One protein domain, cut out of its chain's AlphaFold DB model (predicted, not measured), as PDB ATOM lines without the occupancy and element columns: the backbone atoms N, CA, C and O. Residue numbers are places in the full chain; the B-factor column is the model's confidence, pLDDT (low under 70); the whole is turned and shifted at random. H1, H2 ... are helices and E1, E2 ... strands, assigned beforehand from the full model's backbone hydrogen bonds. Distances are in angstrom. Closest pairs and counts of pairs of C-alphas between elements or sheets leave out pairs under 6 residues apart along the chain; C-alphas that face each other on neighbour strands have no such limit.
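Overview. This is residues 464 to 590 of the 593 residues of an uncharacterized protein of Megasphaera elsdenii (UniProt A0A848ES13). A two-stranded hairpin, E2 and E3, forms one side of a compact body, with the helix H4 near the body's middle and H5 and H1 packed on H4. H2 bridges from the hairpin's turn end to a tiny parallel strand pair, E1 and E4, at one end of the longest axis, while the loop of residues 520 to 530 lies at the other end. The printed part has 127 residues with five named helices and four named strands, in the order H1 E1 H2 H3 E2 E3 H4 H5 E4, in two sheets, E1 with E4 parallel and E2 with E3 antiparallel; the class is mixed, helices and strands. The whole is compact, with a radius of gyration of the C-alphas of 13.9 A and spans of 45 by 31 by 28 A.

Arrangement. E2, residues 531 to 536, and E3, residues 540 to 545, are a hairpin of antiparallel neighbours at 157 degrees, with N 532 and O 544 at 2.8 A, within hydrogen-bond range. Residues 518 to 519 form a short antiparallel pairing with residues 531 to 532 of E2. H2, residues 491 to 501, comes closest to E3 at the C-alphas of His 500 and Gly 540, 3.9 A apart. The closest C-alphas of H3, residues 504 to 508, and E3 are those of Leu 504 and Tyr 541, 6.6 A apart. H4, residues 562 to 570, comes closest to E3 at the C-alphas of Arg 542 and Ile 562, 7.5 A apart. H4 and H5, residues 574 to 585, touch, closest at the C-alphas of Glu 567 and Ala 577, 5.5 A, and are only just about perpendicular at 72 degrees. H1, residues 464 to 472, touches H4, closest at the C-alphas of Ala 472 and Gln 570, 4.5 A, about perpendicular at 82 degrees. H1 and H3 only just touch, with 3 pairs of C-alphas within 8 A, the closest those of Thr 464 and Leu 508, 6.3 A. H2 and H5 are near each other. E1, residues 486 to 488, and E4, residues 587 to 589, are parallel neighbours at 20 degrees, with N 488 and O 588 at 2.9 A, within hydrogen-bond range. The closest C-alphas of H2 and E4 are those of Glu 491 and Ile 589, 6.3 A apart. In H1, H2, H3, H4 and H5 every O i to N i+4 pair is within hydrogen-bond range.

Along the chain. E2 and E3 are each 16.3 A from first to last C-alpha, H5 16.1 A and H2 15.3 A. H1 begins at C-alpha 464, (140.518, 100.551, 132.058), and E4 ends at C-alpha 589, (159.821, 77.278, 135.123).

Size, cuts and confidence. The C-alphas farthest apart, those of Ala 527 and Lys 590, are 46.2 A apart. The printed part has no cut. The links H1 to E1, H3 to E2 and E3 to H4 are long. The mean pLDDT of the printed part is 80.3; residues 464 to 465, 476 to 486, 511 to 514 and 585 to 586 are under 70.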
ATOM      1  N   THR A 464     139.070 100.355 132.218       63.53
ATOM      2  CA  THR A 464     140.518 100.551 132.058       63.53
ATOM      3  C   THR A 464     141.109 101.167 133.330       63.53
ATOM      4  O   THR A 464     142.084 100.657 133.871       63.53
ATOM      5  N   SER A 465     140.435 102.147 133.944       69.88
ATOM      6  CA  SER A 465     140.867 102.709 135.233       69.88
ATOM      7  C   SER A 465     140.852 101.718 136.408       69.88
ATOM      8  O   SER A 465     141.707 101.800 137.287       69.88
ATOM      9  N   ALA A 466     139.885 100.799 136.484       71.25
ATOM     10  CA  ALA A 466     139.862  99.771 137.528       71.25
ATOM     11  C   ALA A 466     140.927  98.692 137.274       71.25
ATOM     12  O   ALA A 466     141.637  98.315 138.203       71.25
ATOM     13  N   ARG A 467     141.144  98.312 136.014       79.25
ATOM     14  CA  ARG A 467     142.204  97.399 135.606       79.25
ATOM     15  C   ARG A 467     143.605  97.938 135.882       79.25
ATOM     16  O   ARG A 467     144.446  97.211 136.402       79.25
ATOM     17  N   LEU A 468     143.853  99.209 135.579       83.31
ATOM     18  CA  LEU A 468     145.128  99.865 135.877       83.31
ATOM     19  C   LEU A 468     145.377  99.941 137.385       83.31
ATOM     20  O   LEU A 468     146.503  99.706 137.819       83.31
ATOM     21  N   ARG A 469     144.332 100.196 138.190       80.69
ATOM     22  CA  ARG A 469     144.432 100.149 139.658       80.69
ATOM     23  C   ARG A 469     144.831  98.765 140.155       80.69
ATOM     24  O   ARG A 469     145.727  98.692 140.985       80.69
ATOM     25  N   ASP A 470     144.230  97.705 139.619       79.81
ATOM     26  CA  ASP A 470     144.569  96.329 139.998       79.81
ATOM     27  C   ASP A 470     146.020  95.971 139.648       79.81
ATOM     28  O   ASP A 470     146.712  95.342 140.450       79.81
ATOM     29  N   ILE A 471     146.499  96.384 138.466       85.81
ATOM     30  CA  ILE A 471     147.897  96.169 138.067       85.81
ATOM     31  C   ILE A 471     148.820  96.924 139.014       85.81
ATOM     32  O   ILE A 471     149.739  96.313 139.550       85.81
ATOM     33  N   ALA A 472     148.565  98.212 139.251       86.00
ATOM     34  CA  ALA A 472     149.384  99.045 140.124       86.00
ATOM     35  C   ALA A 472     149.416  98.528 141.573       86.00
ATOM     36  O   ALA A 472     150.447  98.610 142.234       86.00
ATOM     37  N   SER A 473     148.321  97.933 142.064       83.31
ATOM     38  CA  SER A 473     148.253  97.311 143.391       83.31
ATOM     39  C   SER A 473     148.788  95.875 143.444       83.31
ATOM     40  O   SER A 473     148.626  95.212 144.470       83.31
ATOM     41  N   GLY A 474     149.389  95.358 142.364       76.25
ATOM     42  CA  GLY A 474     149.938  93.997 142.314       76.25
ATOM     43  C   GLY A 474     148.876  92.907 142.460       76.25
ATOM     44  O   GLY A 474     149.148  91.818 142.962       76.25
ATOM     45  N   THR A 475     147.631  93.200 142.083       75.88
ATOM     46  CA  THR A 475     146.483  92.333 142.335       75.88
ATOM     47  C   THR A 475     146.314  91.285 141.240       75.88
ATOM     48  O   THR A 475     145.972  91.588 140.104       75.88
ATOM     49  N   THR A 476     146.501  90.016 141.601       61.53
ATOM     50  CA  THR A 476     146.545  88.898 140.643       61.53
ATOM     51  C   THR A 476     145.198  88.184 140.411       61.53
ATOM     52  O   THR A 476     145.034  87.506 139.400       61.53
ATOM     53  N   HIS A 477     144.174  88.353 141.269       49.50
ATOM     54  CA  HIS A 477     142.890  87.611 141.168       49.50
ATOM     55  C   HIS A 477     141.887  88.152 140.148       49.50
ATOM     56  O   HIS A 477     140.954  87.437 139.767       49.50
ATOM     57  N   THR A 478     142.046  89.393 139.692       40.94
ATOM     58  CA  THR A 478     141.110  90.031 138.754       40.94
ATOM     59  C   THR A 478     141.409  89.682 137.289       40.94
ATOM     60  O   THR A 478     140.699  90.104 136.379       40.94
ATOM     61  N   PHE A 479     142.425  88.850 137.024       48.31
ATOM     62  CA  PHE A 479     142.843  88.393 135.686       48.31
ATOM     63  C   PHE A 479     142.238  87.040 135.267       48.31
ATOM     64  O   PHE A 479     142.666  86.437 134.287       48.31
ATOM     65  N   LYS A 480     141.206  86.572 135.980       39.81
ATOM     66  CA  LYS A 480     140.622  85.218 135.896       39.81
ATOM     67  C   LYS A 480     140.233  84.724 134.489       39.81
ATOM     68  O   LYS A 480     140.155  83.514 134.297       39.81
ATOM     69  N   PHE A 481     140.004  85.639 133.547       37.84
ATOM     70  CA  PHE A 481     139.593  85.362 132.165       37.84
ATOM     71  C   PHE A 481     140.753  85.348 131.148       37.84
ATOM     72  O   PHE A 481     140.530  84.986 130.001       37.84
ATOM     73  N   LEU A 482     141.982  85.704 131.551       44.47
ATOM     74  CA  LEU A 482     143.162  85.777 130.668       44.47
ATOM     75  C   LEU A 482     144.167  84.630 130.867       44.47
ATOM     76  O   LEU A 482     145.211  84.597 130.220       44.47
ATOM     77  N   THR A 483     143.913  83.703 131.792       42.94
ATOM     78  CA  THR A 483     144.954  82.763 132.224       42.94
ATOM     79  C   THR A 483     145.135  81.605 131.238       42.94
ATOM     80  O   THR A 483     144.384  80.629 131.272       42.94
ATOM     81  N   CYS A 484     146.177  81.681 130.415       45.62
ATOM     82  CA  CYS A 484     146.772  80.532 129.738       45.62
ATOM     83  C   CYS A 484     147.824  79.909 130.667       45.62
ATOM     84  O   CYS A 484     148.822  80.553 130.948       45.62
ATOM     85  N   SER A 485     147.612  78.686 131.159       51.69
ATOM     86  CA  SER A 485     148.592  77.992 132.010       51.69
ATOM     87  C   SER A 485     149.685  77.357 131.148       51.69
ATOM     88  O   SER A 485     149.371  76.494 130.332       51.69
ATOM     89  N   ALA A 486     150.954  77.710 131.372       57.16
ATOM     90  CA  ALA A 486     152.077  77.192 130.586       57.16
ATOM     91  C   ALA A 486     153.296  76.826 131.454       57.16
ATOM     92  O   ALA A 486     153.628  77.501 132.429       57.16
ATOM     93  N   GLU A 487     153.973  75.734 131.093       73.56
ATOM     94  CA  GLU A 487     155.222  75.284 131.712       73.56
ATOM     95  C   GLU A 487     156.373  75.436 130.721       73.56
ATOM     96  O   GLU A 487     156.301  74.928 129.603       73.56
ATOM     97  N   PHE A 488     157.450  76.087 131.155       75.75
ATOM     98  CA  PHE A 488     158.648  76.307 130.351       75.75
ATOM     99  C   PHE A 488     159.873  75.702 131.019       75.75
ATOM    100  O   PHE A 488     159.933  75.545 132.242       75.75
ATOM    101  N   ASN A 489     160.874  75.363 130.214       77.25
ATOM    102  CA  ASN A 489     162.133  74.851 130.744       77.25
ATOM    103  C   ASN A 489     163.028  75.997 131.225       77.25
ATOM    104  O   ASN A 489     163.853  75.802 132.110       77.25
ATOM    105  N   THR A 490     162.867  77.196 130.652       82.25
ATOM    106  CA  THR A 490     163.680  78.369 130.994       82.25
ATOM    107  C   THR A 490     162.844  79.639 131.137       82.25
ATOM    108  O   THR A 490     161.792  79.787 130.516       82.25
ATOM    109  N   GLU A 491     163.351  80.606 131.910       86.75
ATOM    110  CA  GLU A 491     162.765  81.954 132.010       86.75
ATOM    111  C   GLU A 491     162.673  82.637 130.638       86.75
ATOM    112  O   GLU A 491     161.695  83.310 130.335       86.75
ATOM    113  N   LYS A 492     163.660  82.398 129.766       87.75
ATOM    114  CA  LYS A 492     163.710  82.976 128.420       87.75
ATOM    115  C   LYS A 492     162.524  82.546 127.550       87.75
ATOM    116  O   LYS A 492     161.975  83.366 126.819       87.75
ATOM    117  N   GLU A 493     162.125  81.281 127.629       82.44
ATOM    118  CA  GLU A 493     160.951  80.761 126.914       82.44
ATOM    119  C   GLU A 493     159.648  81.354 127.470       82.44
ATOM    120  O   GLU A 493     158.781  81.768 126.702       82.44
ATOM    121  N   ALA A 494     159.545  81.465 128.797       79.38
ATOM    122  CA  ALA A 494     158.405  82.084 129.468       79.38
ATOM    123  C   ALA A 494     158.225  83.559 129.073       79.38
ATOM    124  O   ALA A 494     157.115  84.006 128.779       79.38
ATOM    125  N   VAL A 495     159.327  84.309 129.012       87.19
ATOM    126  CA  VAL A 495     159.344  85.706 128.562       87.19
ATOM    127  C   VAL A 495     158.911  85.818 127.101       87.19
ATOM    128  O   VAL A 495     158.062  86.649 126.775       87.19
ATOM    129  N   ALA A 496     159.421  84.950 126.221       82.88
ATOM    130  CA  ALA A 496     159.017  84.933 124.817       82.88
ATOM    131  C   ALA A 496     157.512  84.652 124.659       82.88
ATOM    132  O   ALA A 496     156.830  85.328 123.889       82.88
ATOM    133  N   PHE A 497     156.964  83.714 125.432       81.81
ATOM    134  CA  PHE A 497     155.527  83.452 125.443       81.81
ATOM    135  C   PHE A 497     154.716  84.693 125.841       81.81
ATOM    136  O   PHE A 497     153.794  85.077 125.116       81.81
ATOM    137  N   LEU A 498     155.081  85.342 126.955       81.50
ATOM    138  CA  LEU A 498     154.399  86.543 127.445       81.50
ATOM    139  C   LEU A 498     154.386  87.653 126.391       81.50
ATOM    140  O   LEU A 498     153.364  88.296 126.180       81.50
ATOM    141  N   MET A 499     155.499  87.859 125.693       84.69
ATOM    142  CA  MET A 499     155.603  88.914 124.688       84.69
ATOM    143  C   MET A 499     154.800  88.607 123.414       84.69
ATOM    144  O   MET A 499     154.195  89.512 122.842       84.69
ATOM    145  N   HIS A 500     154.775  87.356 122.945       77.50
ATOM    146  CA  HIS A 500     154.217  87.019 121.626       77.50
ATOM    147  C   HIS A 500     152.747  86.590 121.643       77.50
ATOM    148  O   HIS A 500     152.048  86.771 120.636       77.50
ATOM    149  N   ASN A 501     152.270  86.047 122.762       71.88
ATOM    150  CA  ASN A 501     150.959  85.401 122.829       71.88
ATOM    151  C   ASN A 501     149.948  86.156 123.691       71.88
ATOM    152  O   ASN A 501     148.749  85.956 123.522       71.88
ATOM    153  N   VAL A 502     150.399  87.053 124.568       76.56
ATOM    154  CA  VAL A 502     149.494  87.836 125.410       76.56
ATOM    155  C   VAL A 502     149.062  89.116 124.699       76.56
ATOM    156  O   VAL A 502     149.870  90.011 124.455       76.56
ATOM    157  N   ASN A 503     147.765  89.227 124.411       77.56
ATOM    158  CA  ASN A 503     147.186  90.430 123.824       77.56
ATOM    159  C   ASN A 503     147.092  91.567 124.858       77.56
ATOM    160  O   ASN A 503     146.367  91.476 125.851       77.56
ATOM    161  N   LEU A 504     147.800  92.669 124.598       83.25
ATOM    162  CA  LEU A 504     147.829  93.837 125.482       83.25
ATOM    163  C   LEU A 504     146.483  94.568 125.580       83.25
ATOM    164  O   LEU A 504     146.215  95.185 126.610       83.25
ATOM    165  N   ILE A 505     145.640  94.486 124.545       76.88
ATOM    166  CA  ILE A 505     144.296  95.087 124.552       76.88
ATOM    167  C   ILE A 505     143.448  94.439 125.641       76.88
ATOM    168  O   ILE A 505     142.865  95.138 126.469       76.88
ATOM    169  N   ASP A 506     143.464  93.109 125.692       72.56
ATOM    170  CA  ASP A 506     142.695  92.336 126.663       72.56
ATOM    171  C   ASP A 506     143.322  92.432 128.063       72.56
ATOM    172  O   ASP A 506     142.618  92.563 129.066       72.56
ATOM    173  N   PHE A 507     144.660  92.437 128.142       81.44
ATOM    174  CA  PHE A 507     145.396  92.600 129.399       81.44
ATOM    175  C   PHE A 507     145.041  93.906 130.118       81.44
ATOM    176  O   PHE A 507     144.749  93.883 131.319       81.44
ATOM    177  N   LEU A 508     145.025  95.019 129.381       84.00
ATOM    178  CA  LEU A 508     144.742  96.360 129.897       84.00
ATOM    179  C   LEU A 508     143.249  96.723 129.869       84.00
ATOM    180  O   LEU A 508     142.871  97.737 130.449       84.00
ATOM    181  N   GLN A 509     142.409  95.897 129.233       74.56
ATOM    182  CA  GLN A 509     140.990  96.166 128.978       74.56
ATOM    183  C   GLN A 509     140.780  97.528 128.314       74.56
ATOM    184  O   GLN A 509     140.039  98.377 128.811       74.56
ATOM    185  N   LEU A 510     141.509  97.757 127.222       75.12
ATOM    186  CA  LEU A 510     141.475  99.029 126.508       75.12
ATOM    187  C   LEU A 510     140.142  99.213 125.769       75.12
ATOM    188  O   LEU A 510     139.560  98.234 125.301       75.12
ATOM    189  N   PRO A 511     139.688 100.462 125.567       69.50
ATOM    190  CA  PRO A 511     138.465 100.771 124.826       69.50
ATOM    191  C   PRO A 511     138.666 100.686 123.298       69.50
ATOM    192  O   PRO A 511     138.147 101.509 122.549       69.50
ATOM    193  N   VAL A 512     139.446  99.708 122.825       59.62
ATOM    194  CA  VAL A 512     139.734  99.452 121.405       59.62
ATOM    195  C   VAL A 512     139.551  97.974 121.099       59.62
ATOM    196  O   VAL A 512     139.810  97.121 121.940       59.62
ATOM    197  N   SER A 513     139.092  97.658 119.891       53.41
ATOM    198  CA  SER A 513     138.692  96.291 119.530       53.41
ATOM    199  C   SER A 513     139.781  95.498 118.807       53.41
ATOM    200  O   SER A 513     139.637  94.295 118.610       53.41
ATOM    201  N   SER A 514     140.841  96.160 118.337       59.78
ATOM    202  CA  SER A 514     141.915  95.520 117.574       59.78
ATOM    203  C   SER A 514     143.228  96.288 117.674       59.78
ATOM    204  O   SER A 514     143.263  97.462 118.043       59.78
ATOM    205  N   THR A 515     144.322  95.630 117.292       72.19
ATOM    206  CA  THR A 515     145.629  96.278 117.154       72.19
ATOM    207  C   THR A 515     145.587  97.395 116.104       72.19
ATOM    208  O   THR A 515     144.697  97.448 115.253       72.19
ATOM    209  N   ASN A 516     146.559  98.305 116.179       81.75
ATOM    210  CA  ASN A 516     146.729  99.494 115.343       81.75
ATOM    211  C   ASN A 516     145.636 100.572 115.481       81.75
ATOM    212  O   ASN A 516     145.663 101.554 114.743       81.75
ATOM    213  N   GLN A 517     144.710 100.435 116.433       80.56
ATOM    214  CA  GLN A 517     143.791 101.507 116.819       80.56
ATOM    215  C   GLN A 517     144.435 102.412 117.872       80.56
ATOM    216  O   GLN A 517     145.115 101.926 118.781       80.56
ATOM    217  N   THR A 518     144.220 103.723 117.747       85.31
ATOM    218  CA  THR A 518     144.718 104.701 118.713       85.31
ATOM    219  C   THR A 518     143.745 104.889 119.872       85.31
ATOM    220  O   THR A 518     142.529 104.851 119.697       85.31
ATOM    221  N   PHE A 519     144.285 105.103 121.066       87.50
ATOM    222  CA  PHE A 519     143.538 105.370 122.295       87.50
ATOM    223  C   PHE A 519     144.330 106.318 123.205       87.50
ATOM    224  O   PHE A 519     145.510 106.589 122.966       87.50
ATOM    225  N   ASN A 520     143.661 106.854 124.225       87.06
ATOM    226  CA  ASN A 520     144.294 107.711 125.225       87.06
ATOM    227  C   ASN A 520     145.316 106.921 126.042       87.06
ATOM    228  O   ASN A 520     145.065 105.779 126.431       87.06
ATOM    229  N   CYS A 521     146.478 107.512 126.285       90.69
ATOM    230  CA  CYS A 521     147.566 106.836 126.969       90.69
ATOM    231  C   CYS A 521     147.158 106.412 128.389       90.69
ATOM    232  O   CYS A 521     146.557 107.173 129.137       90.69
ATOM    233  N   VAL A 522     147.531 105.196 128.795       91.25
ATOM    234  CA  VAL A 522     147.286 104.708 130.166       91.25
ATOM    235  C   VAL A 522     148.382 105.108 131.158       91.25
ATOM    236  O   VAL A 522     148.261 104.842 132.349       91.25
ATOM    237  N   LEU A 523     149.475 105.700 130.666       89.75
ATOM    238  CA  LEU A 523     150.660 106.061 131.456       89.75
ATOM    239  C   LEU A 523     150.786 107.571 131.699       89.75
ATOM    240  O   LEU A 523     151.646 107.992 132.468       89.75
ATOM    241  N   HIS A 524     149.968 108.383 131.033       87.44
ATOM    242  CA  HIS A 524     149.838 109.814 131.286       87.44
ATOM    243  C   HIS A 524     148.494 110.313 130.758       87.44
ATOM    244  O   HIS A 524     147.923 109.705 129.857       87.44
ATOM    245  N   ASP A 525     148.044 111.458 131.260       86.06
ATOM    246  CA  ASP A 525     146.820 112.092 130.781       86.06
ATOM    247  C   ASP A 525     147.068 112.815 129.453       86.06
ATOM    248  O   ASP A 525     147.869 113.753 129.381       86.06
ATOM    249  N   ASP A 526     146.369 112.403 128.396       83.50
ATOM    250  CA  ASP A 526     146.351 113.089 127.108       83.50
ATOM    251  C   ASP A 526     144.948 113.612 126.757       83.50
ATOM    252  O   ASP A 526     143.911 113.033 127.078       83.50
ATOM    253  N   ALA A 527     144.906 114.769 126.089       79.44
ATOM    254  CA  ALA A 527     143.659 115.332 125.565       79.44
ATOM    255  C   ALA A 527     143.225 114.659 124.248       79.44
ATOM    256  O   ALA A 527     142.074 114.789 123.825       79.44
ATOM    257  N   HIS A 528     144.153 113.960 123.586       82.56
ATOM    258  CA  HIS A 528     143.953 113.288 122.310       82.56
ATOM    259  C   HIS A 528     144.636 111.917 122.318       82.56
ATOM    260  O   HIS A 528     145.747 111.830 122.840       82.56
ATOM    261  N   PRO A 529     144.046 110.895 121.666       87.62
ATOM    262  CA  PRO A 529     144.622 109.557 121.586       87.62
ATOM    263  C   PRO A 529     146.070 109.563 121.091       87.62
ATOM    264  O   PRO A 529     146.337 109.883 119.930       87.62
ATOM    265  N   SER A 530     147.005 109.192 121.965       88.62
ATOM    266  CA  SER A 530     148.438 109.179 121.656       88.62
ATOM    267  C   SER A 530     149.070 107.786 121.697       88.62
ATOM    268  O   SER A 530     150.228 107.637 121.297       88.62
ATOM    269  N   ALA A 531     148.337 106.769 122.164       93.12
ATOM    270  CA  ALA A 531     148.823 105.407 122.334       93.12
ATOM    271  C   ALA A 531     148.217 104.424 121.325       93.12
ATOM    272  O   ALA A 531     147.113 104.624 120.828       93.12
ATOM    273  N   VAL A 532     148.951 103.353 121.018       91.81
ATOM    274  CA  VAL A 532     148.558 102.275 120.102       91.81
ATOM    275  C   VAL A 532     149.155 100.942 120.564       91.81
ATOM    276  O   VAL A 532     150.277 100.895 121.067       91.81
ATOM    277  N   ILE A 533     148.419  99.843 120.366       90.00
ATOM    278  CA  ILE A 533     148.957  98.480 120.489       90.00
ATOM    279  C   ILE A 533     149.223  97.932 119.092       90.00
ATOM    280  O   ILE A 533     148.304  97.869 118.279       90.00
ATOM    281  N   PHE A 534     150.430  97.447 118.824       87.81
ATOM    282  CA  PHE A 534     150.742  96.707 117.598       87.81
ATOM    283  C   PHE A 534     151.409  95.370 117.920       87.81
ATOM    284  O   PHE A 534     151.944  95.176 119.009       87.81
ATOM    285  N   LYS A 535     151.373  94.425 116.976       85.25
ATOM    286  CA  LYS A 535     152.042  93.122 117.089       85.25
ATOM    287  C   LYS A 535     153.026  92.969 115.940       85.25
ATOM    288  O   LYS A 535     152.658  93.214 114.796       85.25
ATOM    289  N   ASN A 536     154.255  92.556 116.230       79.25
ATOM    290  CA  ASN A 536     155.235  92.196 115.207       79.25
ATOM    291  C   ASN A 536     155.815  90.796 115.465       79.25
ATOM    292  O   ASN A 536     155.763  90.275 116.579       79.25
ATOM    293  N   GLU A 537     156.365  90.179 114.420       75.25
ATOM    294  CA  GLU A 537     156.870  88.801 114.483       75.25
ATOM    295  C   GLU A 537     158.101  88.648 115.383       75.25
ATOM    296  O   GLU A 537     158.307  87.583 115.954       75.25
ATOM    297  N   LYS A 538     158.911  89.706 115.532       78.19
ATOM    298  CA  LYS A 538     160.202  89.658 116.239       78.19
ATOM    299  C   LYS A 538     160.106  89.934 117.744       78.19
ATOM    300  O   LYS A 538     160.837  89.325 118.509       78.19
ATOM    301  N   ASN A 539     159.248  90.865 118.149       78.06
ATOM    302  CA  ASN A 539     159.147  91.397 119.515       78.06
ATOM    303  C   ASN A 539     157.739  91.228 120.122       78.06
ATOM    304  O   ASN A 539     157.511  91.696 121.239       78.06
ATOM    305  N   GLY A 540     156.798  90.612 119.399       85.31
ATOM    306  CA  GLY A 540     155.452  90.331 119.890       85.31
ATOM    307  C   GLY A 540     154.563  91.573 119.989       85.31
ATOM    308  O   GLY A 540     154.654  92.484 119.161       85.31
ATOM    309  N   TYR A 541     153.664  91.587 120.974       88.56
ATOM    310  CA  TYR A 541     152.794  92.727 121.261       88.56
ATOM    311  C   TYR A 541     153.582  93.869 121.915       88.56
ATOM    312  O   TYR A 541     154.337  93.667 122.869       88.56
ATOM    313  N   ARG A 542     153.377  95.089 121.415       93.44
ATOM    314  CA  ARG A 542     153.998  96.321 121.913       93.44
ATOM    315  C   ARG A 542     152.938  97.383 122.154       93.44
ATOM    316  O   ARG A 542     152.071  97.603 121.312       93.44
ATOM    317  N   TYR A 543     153.052  98.045 123.296       95.06
ATOM    318  CA  TYR A 543     152.378  99.293 123.605       95.06
ATOM    319  C   TYR A 543     153.285 100.435 123.183       95.06
ATOM    320  O   TYR A 543     154.441 100.476 123.590       95.06
ATOM    321  N   TYR A 544     152.781 101.371 122.396       94.50
ATOM    322  CA  TYR A 544     153.563 102.522 121.977       94.50
ATOM    323  C   TYR A 544     152.774 103.802 122.145       94.50
ATOM    324  O   TYR A 544     151.619 103.880 121.741       94.50
ATOM    325  N   CYS A 545     153.418 104.809 122.721       94.25
ATOM    326  CA  CYS A 545     152.874 106.149 122.834       94.25
ATOM    327  C   CYS A 545     153.734 107.139 122.042       94.25
ATOM    328  O   CYS A 545     154.957 107.148 122.166       94.25
ATOM    329  N   ASN A 546     153.085 107.997 121.255       91.00
ATOM    330  CA  ASN A 546     153.743 108.992 120.407       91.00
ATOM    331  C   ASN A 546     154.360 110.170 121.178       91.00
ATOM    332  O   ASN A 546     155.137 110.929 120.600       91.00
ATOM    333  N   ALA A 547     154.030 110.354 122.458       88.19
ATOM    334  CA  ALA A 547     154.659 111.382 123.277       88.19
ATOM    335  C   ALA A 547     156.081 110.949 123.662       88.19
ATOM    336  O   ALA A 547     156.255 109.991 124.412       88.19
ATOM    337  N   SER A 548     157.098 111.674 123.193       83.94
ATOM    338  CA  SER A 548     158.517 111.359 123.440       83.94
ATOM    339  C   SER A 548     158.923 111.412 124.918       83.94
ATOM    340  O   SER A 548     159.904 110.791 125.307       83.94
ATOM    341  N   SER A 549     158.171 112.135 125.751       86.81
ATOM    342  CA  SER A 549     158.362 112.196 127.205       86.81
ATOM    343  C   SER A 549     157.659 111.067 127.969       86.81
ATOM    344  O   SER A 549     157.840 110.947 129.180       86.81
ATOM    345  N   CYS A 550     156.838 110.252 127.302       91.50
ATOM    346  CA  CYS A 550     156.112 109.153 127.928       91.50
ATOM    347  C   CYS A 550     156.977 107.893 127.983       91.50
ATOM    348  O   CYS A 550     157.544 107.483 126.972       91.50
ATOM    349  N   ALA A 551     156.966 107.196 129.120       89.38
ATOM    350  CA  ALA A 551     157.617 105.891 129.256       89.38
ATOM    351  C   ALA A 551     157.119 104.863 128.214       89.38
ATOM    352  O   ALA A 551     157.877 104.009 127.766       89.38
ATOM    353  N   GLY A 552     155.872 105.001 127.748       88.94
ATOM    354  CA  GLY A 552     155.291 104.196 126.670       88.94
ATOM    355  C   GLY A 552     155.920 104.395 125.287       88.94
ATOM    356  O   GLY A 552     155.621 103.618 124.386       88.94
ATOM    357  N   ASN A 553     156.772 105.404 125.085       90.06
ATOM    358  CA  ASN A 553     157.561 105.546 123.858       90.06
ATOM    359  C   ASN A 553     158.673 104.474 123.782       90.06
ATOM    360  O   ASN A 553     158.958 103.948 122.702       90.06
ATOM    361  N   GLY A 554     159.211 104.073 124.944       84.44
ATOM    362  CA  GLY A 554     160.357 103.168 125.091       84.44
ATOM    363  C   GLY A 554     161.695 103.838 124.747       84.44
ATOM    364  O   GLY A 554     161.724 104.823 124.017       84.44
ATOM    365  N   GLU A 555     162.814 103.288 125.233       72.62
ATOM    366  CA  GLU A 555     164.162 103.893 125.104       72.62
ATOM    367  C   GLU A 555     164.619 104.135 123.646       72.62
ATOM    368  O   GLU A 555     165.419 105.031 123.394       72.62
ATOM    369  N   ASP A 556     164.049 103.403 122.680       75.06
ATOM    370  CA  ASP A 556     164.361 103.491 121.243       75.06
ATOM    371  C   ASP A 556     163.165 103.944 120.369       75.06
ATOM    372  O   ASP A 556     163.189 103.767 119.148       75.06
ATOM    373  N   GLY A 557     162.053 104.403 120.957       73.69
ATOM    374  CA  GLY A 557     160.815 104.662 120.200       73.69
ATOM    375  C   GLY A 557     160.140 103.392 119.653       73.69
ATOM    376  O   GLY A 557     159.311 103.449 118.746       73.69
ATOM    377  N   LYS A 558     160.506 102.213 120.172       81.56
ATOM    378  CA  LYS A 558     159.981 100.895 119.752       81.56
ATOM    379  C   LYS A 558     158.775 100.437 120.581       81.56
ATOM    380  O   LYS A 558     158.334  99.286 120.458       81.56
ATOM    381  N   GLY A 559     158.277 101.309 121.453       89.00
ATOM    382  CA  GLY A 559     157.267 100.980 122.447       89.00
ATOM    383  C   GLY A 559     157.812 100.055 123.524       89.00
ATOM    384  O   GLY A 559     158.999  99.733 123.547       89.00
ATOM    385  N   ILE A 560     156.925  99.594 124.384       93.69
ATOM    386  CA  ILE A 560     157.203  98.784 125.563       93.69
ATOM    387  C   ILE A 560     156.359  97.501 125.528       93.69
ATOM    388  O   ILE A 560     155.301  97.454 124.896       93.69
ATOM    389  N   CYS A 561     156.845  96.422 126.131       93.69
ATOM    390  CA  CYS A 561     156.126  95.153 126.224       93.69
ATOM    391  C   CYS A 561     155.321  95.047 127.521       93.69
ATOM    392  O   CYS A 561     155.331  95.936 128.367       93.69
ATOM    393  N   ILE A 562     154.629  93.921 127.690       93.38
ATOM    394  CA  ILE A 562     153.846  93.642 128.894       93.38
ATOM    395  C   ILE A 562     154.663  93.722 130.196       93.38
ATOM    396  O   ILE A 562     154.121  94.145 131.211       93.38
ATOM    397  N   ILE A 563     155.949  93.354 130.170       95.56
ATOM    398  CA  ILE A 563     156.831  93.371 131.350       95.56
ATOM    399  C   ILE A 563     157.127  94.813 131.753       95.56
ATOM    400  O   ILE A 563     156.830  95.205 132.878       95.56
ATOM    401  N   ASP A 564     157.591  95.611 130.795       94.94
ATOM    402  CA  ASP A 564     157.877  97.034 130.972       94.94
ATOM    403  C   ASP A 564     156.643  97.796 131.507       94.94
ATOM    404  O   ASP A 564     156.743  98.620 132.413       94.94
ATOM    405  N   ILE A 565     155.445  97.494 130.981       95.25
ATOM    406  CA  ILE A 565     154.180  98.099 131.438       95.25
ATOM    407  C   ILE A 565     153.941  97.812 132.926       95.25
ATOM    408  O   ILE A 565     153.507  98.699 133.659       95.25
ATOM    409  N   VAL A 566     154.225  96.589 133.382       95.06
ATOM    410  CA  VAL A 566     154.086  96.212 134.795       95.06
ATOM    411  C   VAL A 566     155.140  96.899 135.657       95.06
ATOM    412  O   VAL A 566     154.775  97.426 136.706       95.06
ATOM    413  N   GLU A 567     156.404  96.946 135.223       94.88
ATOM    414  CA  GLU A 567     157.474  97.661 135.939       94.88
ATOM    415  C   GLU A 567     157.094  99.124 136.186       94.88
ATOM    416  O   GLU A 567     157.223  99.619 137.306       94.88
ATOM    417  N   ILE A 568     156.542  99.789 135.164       93.44
ATOM    418  CA  ILE A 568     156.103 101.186 135.242       93.44
ATOM    419  C   ILE A 568     154.891 101.334 136.171       93.44
ATOM    420  O   ILE A 568     154.909 102.171 137.071       93.44
ATOM    421  N   LEU A 569     153.835 100.534 135.974       91.94
ATOM    422  CA  LEU A 569     152.585 100.681 136.731       91.94
ATOM    423  C   LEU A 569     152.727 100.293 138.211       91.94
ATOM    424  O   LEU A 569     152.050 100.880 139.052       91.94
ATOM    425  N   GLN A 570     153.587  99.324 138.539       92.56
ATOM    426  CA  GLN A 570     153.841  98.891 139.921       92.56
ATOM    427  C   GLN A 570     155.048  99.573 140.565       92.56
ATOM    428  O   GLN A 570     155.276  99.382 141.760       92.56
ATOM    429  N   ASN A 571     155.827 100.338 139.796       92.62
ATOM    430  CA  ASN A 571     157.117 100.871 140.228       92.62
ATOM    431  C   ASN A 571     158.009  99.767 140.836       92.62
ATOM    432  O   ASN A 571     158.491  99.869 141.968       92.62
ATOM    433  N   CYS A 572     158.161  98.667 140.098       92.75
ATOM    434  CA  CYS A 572     158.894  97.477 140.521       92.75
ATOM    435  C   CYS A 572     159.988  97.117 139.507       92.75
ATOM    436  O   CYS A 572     159.995  97.617 138.386       92.75
ATOM    437  N   ASN A 573     160.948  96.279 139.906       94.50
ATOM    438  CA  ASN A 573     162.013  95.838 138.999       94.50
ATOM    439  C   ASN A 573     161.596  94.625 138.153       94.50
ATOM    440  O   ASN A 573     160.675  93.892 138.508       94.50
ATOM    441  N   TYR A 574     162.368  94.345 137.106       93.19
ATOM    442  CA  TYR A 574     162.142  93.258 136.152       93.19
ATOM    443  C   TYR A 574     161.795  91.910 136.793       93.19
ATOM    444  O   TYR A 574     160.834  91.256 136.396       93.19
ATOM    445  N   LYS A 575     162.521  91.491 137.839       93.50
ATOM    446  CA  LYS A 575     162.239  90.213 138.519       93.50
ATOM    447  C   LYS A 575     160.899  90.230 139.249       93.50
ATOM    448  O   LYS A 575     160.221  89.208 139.301       93.50
ATOM    449  N   GLN A 576     160.522  91.368 139.824       91.31
ATOM    450  CA  GLN A 576     159.227  91.543 140.478       91.31
ATOM    451  C   GLN A 576     158.091  91.587 139.450       91.31
ATOM    452  O   GLN A 576     157.078  90.925 139.659       91.31
ATOM    453  N   ALA A 577     158.287  92.268 138.317       92.44
ATOM    454  CA  ALA A 577     157.323  92.298 137.220       92.44
ATOM    455  C   ALA A 577     157.120  90.911 136.593       92.44
ATOM    456  O   ALA A 577     155.983  90.492 136.376       92.44
ATOM    457  N   LEU A 578     158.201  90.154 136.376       93.06
ATOM    458  CA  LEU A 578     158.114  88.761 135.937       93.06
ATOM    459  C   LEU A 578     157.399  87.887 136.953       93.06
ATOM    460  O   LEU A 578     156.548  87.098 136.562       93.06
ATOM    461  N   LYS A 579     157.705  88.037 138.246       90.56
ATOM    462  CA  LYS A 579     156.998  87.300 139.294       90.56
ATOM    463  C   LYS A 579     155.495  87.583 139.232       90.56
ATOM    464  O   LYS A 579     154.715  86.642 139.194       90.56
ATOM    465  N   TYR A 580     155.104  88.852 139.126       89.25
ATOM    466  CA  TYR A 580     153.703  89.239 138.975       89.25
ATOM    467  C   TYR A 580     153.065  88.659 137.706       89.25
ATOM    468  O   TYR A 580     151.947  88.160 137.758       89.25
ATOM    469  N   LEU A 581     153.748  88.691 136.560       86.62
ATOM    470  CA  LEU A 581     153.205  88.169 135.301       86.62
ATOM    471  C   LEU A 581     153.142  86.641 135.268       86.62
ATOM    472  O   LEU A 581     152.176  86.080 134.754       86.62
ATOM    473  N   PHE A 582     154.133  85.957 135.834       85.50
ATOM    474  CA  PHE A 582     154.088  84.508 136.022       85.50
ATOM    475  C   PHE A 582     152.966  84.125 136.962       85.50
ATOM    476  O   PHE A 582     152.308  83.111 136.724       85.50
ATOM    477  N   GLU A 583     152.706  84.980 137.953       76.94
ATOM    478  CA  GLU A 583     151.516  84.881 138.757       76.94
ATOM    479  C   GLU A 583     150.265  85.047 137.886       76.94
ATOM    480  O   GLU A 583     149.600  84.067 137.584       76.94
ATOM    481  N   VAL A 584     149.999  86.216 137.318       73.44
ATOM    482  CA  VAL A 584     148.818  86.459 136.469       73.44
ATOM    483  C   VAL A 584     148.533  85.346 135.442       73.44
ATOM    484  O   VAL A 584     147.376  84.954 135.279       73.44
ATOM    485  N   TYR A 585     149.558  84.805 134.778       69.56
ATOM    486  CA  TYR A 585     149.408  83.785 133.734       69.56
ATOM    487  C   TYR A 585     149.637  82.339 134.190       69.56
ATOM    488  O   TYR A 585     149.548  81.431 133.380       69.56
ATOM    489  N   ASN A 586     149.891  82.053 135.465       68.31
ATOM    490  CA  ASN A 586     150.213  80.688 135.902       68.31
ATOM    491  C   ASN A 586     151.349  80.022 135.122       68.31
ATOM    492  O   ASN A 586     151.260  78.856 134.727       68.31
ATOM    493  N   ILE A 587     152.434  80.773 134.952       73.75
ATOM    494  CA  ILE A 587     153.648  80.292 134.307       73.75
ATOM    495  C   ILE A 587     154.565  79.636 135.339       73.75
ATOM    496  O   ILE A 587     154.801  80.177 136.420       73.75
ATOM    497  N   LYS A 588     155.101  78.461 135.000       78.56
ATOM    498  CA  LYS A 588     156.085  77.737 135.816       78.56
ATOM    499  C   LYS A 588     157.358  77.473 135.022       78.56
ATOM    500  O   LYS A 588     157.288  77.059 133.866       78.56
ATOM    501  N   ILE A 589     158.510  77.654 135.665       77.50
ATOM    502  CA  ILE A 589     159.821  77.278 135.123       77.50
ATOM    503  C   ILE A 589     160.254  75.983 135.809       77.50
ATOM    504  O   ILE A 589     160.282  75.914 137.040       77.50
ATOM    505  N   LYS A 590     160.559  74.939 135.035       77.56
ATOM    506  CA  LYS A 590     161.068  73.679 135.590       77.56
ATOM    507  C   LYS A 590     162.441  73.924 136.214       77.56
ATOM    508  O   LYS A 590     163.373  74.315 135.519       77.56
TER     509      LYS A 590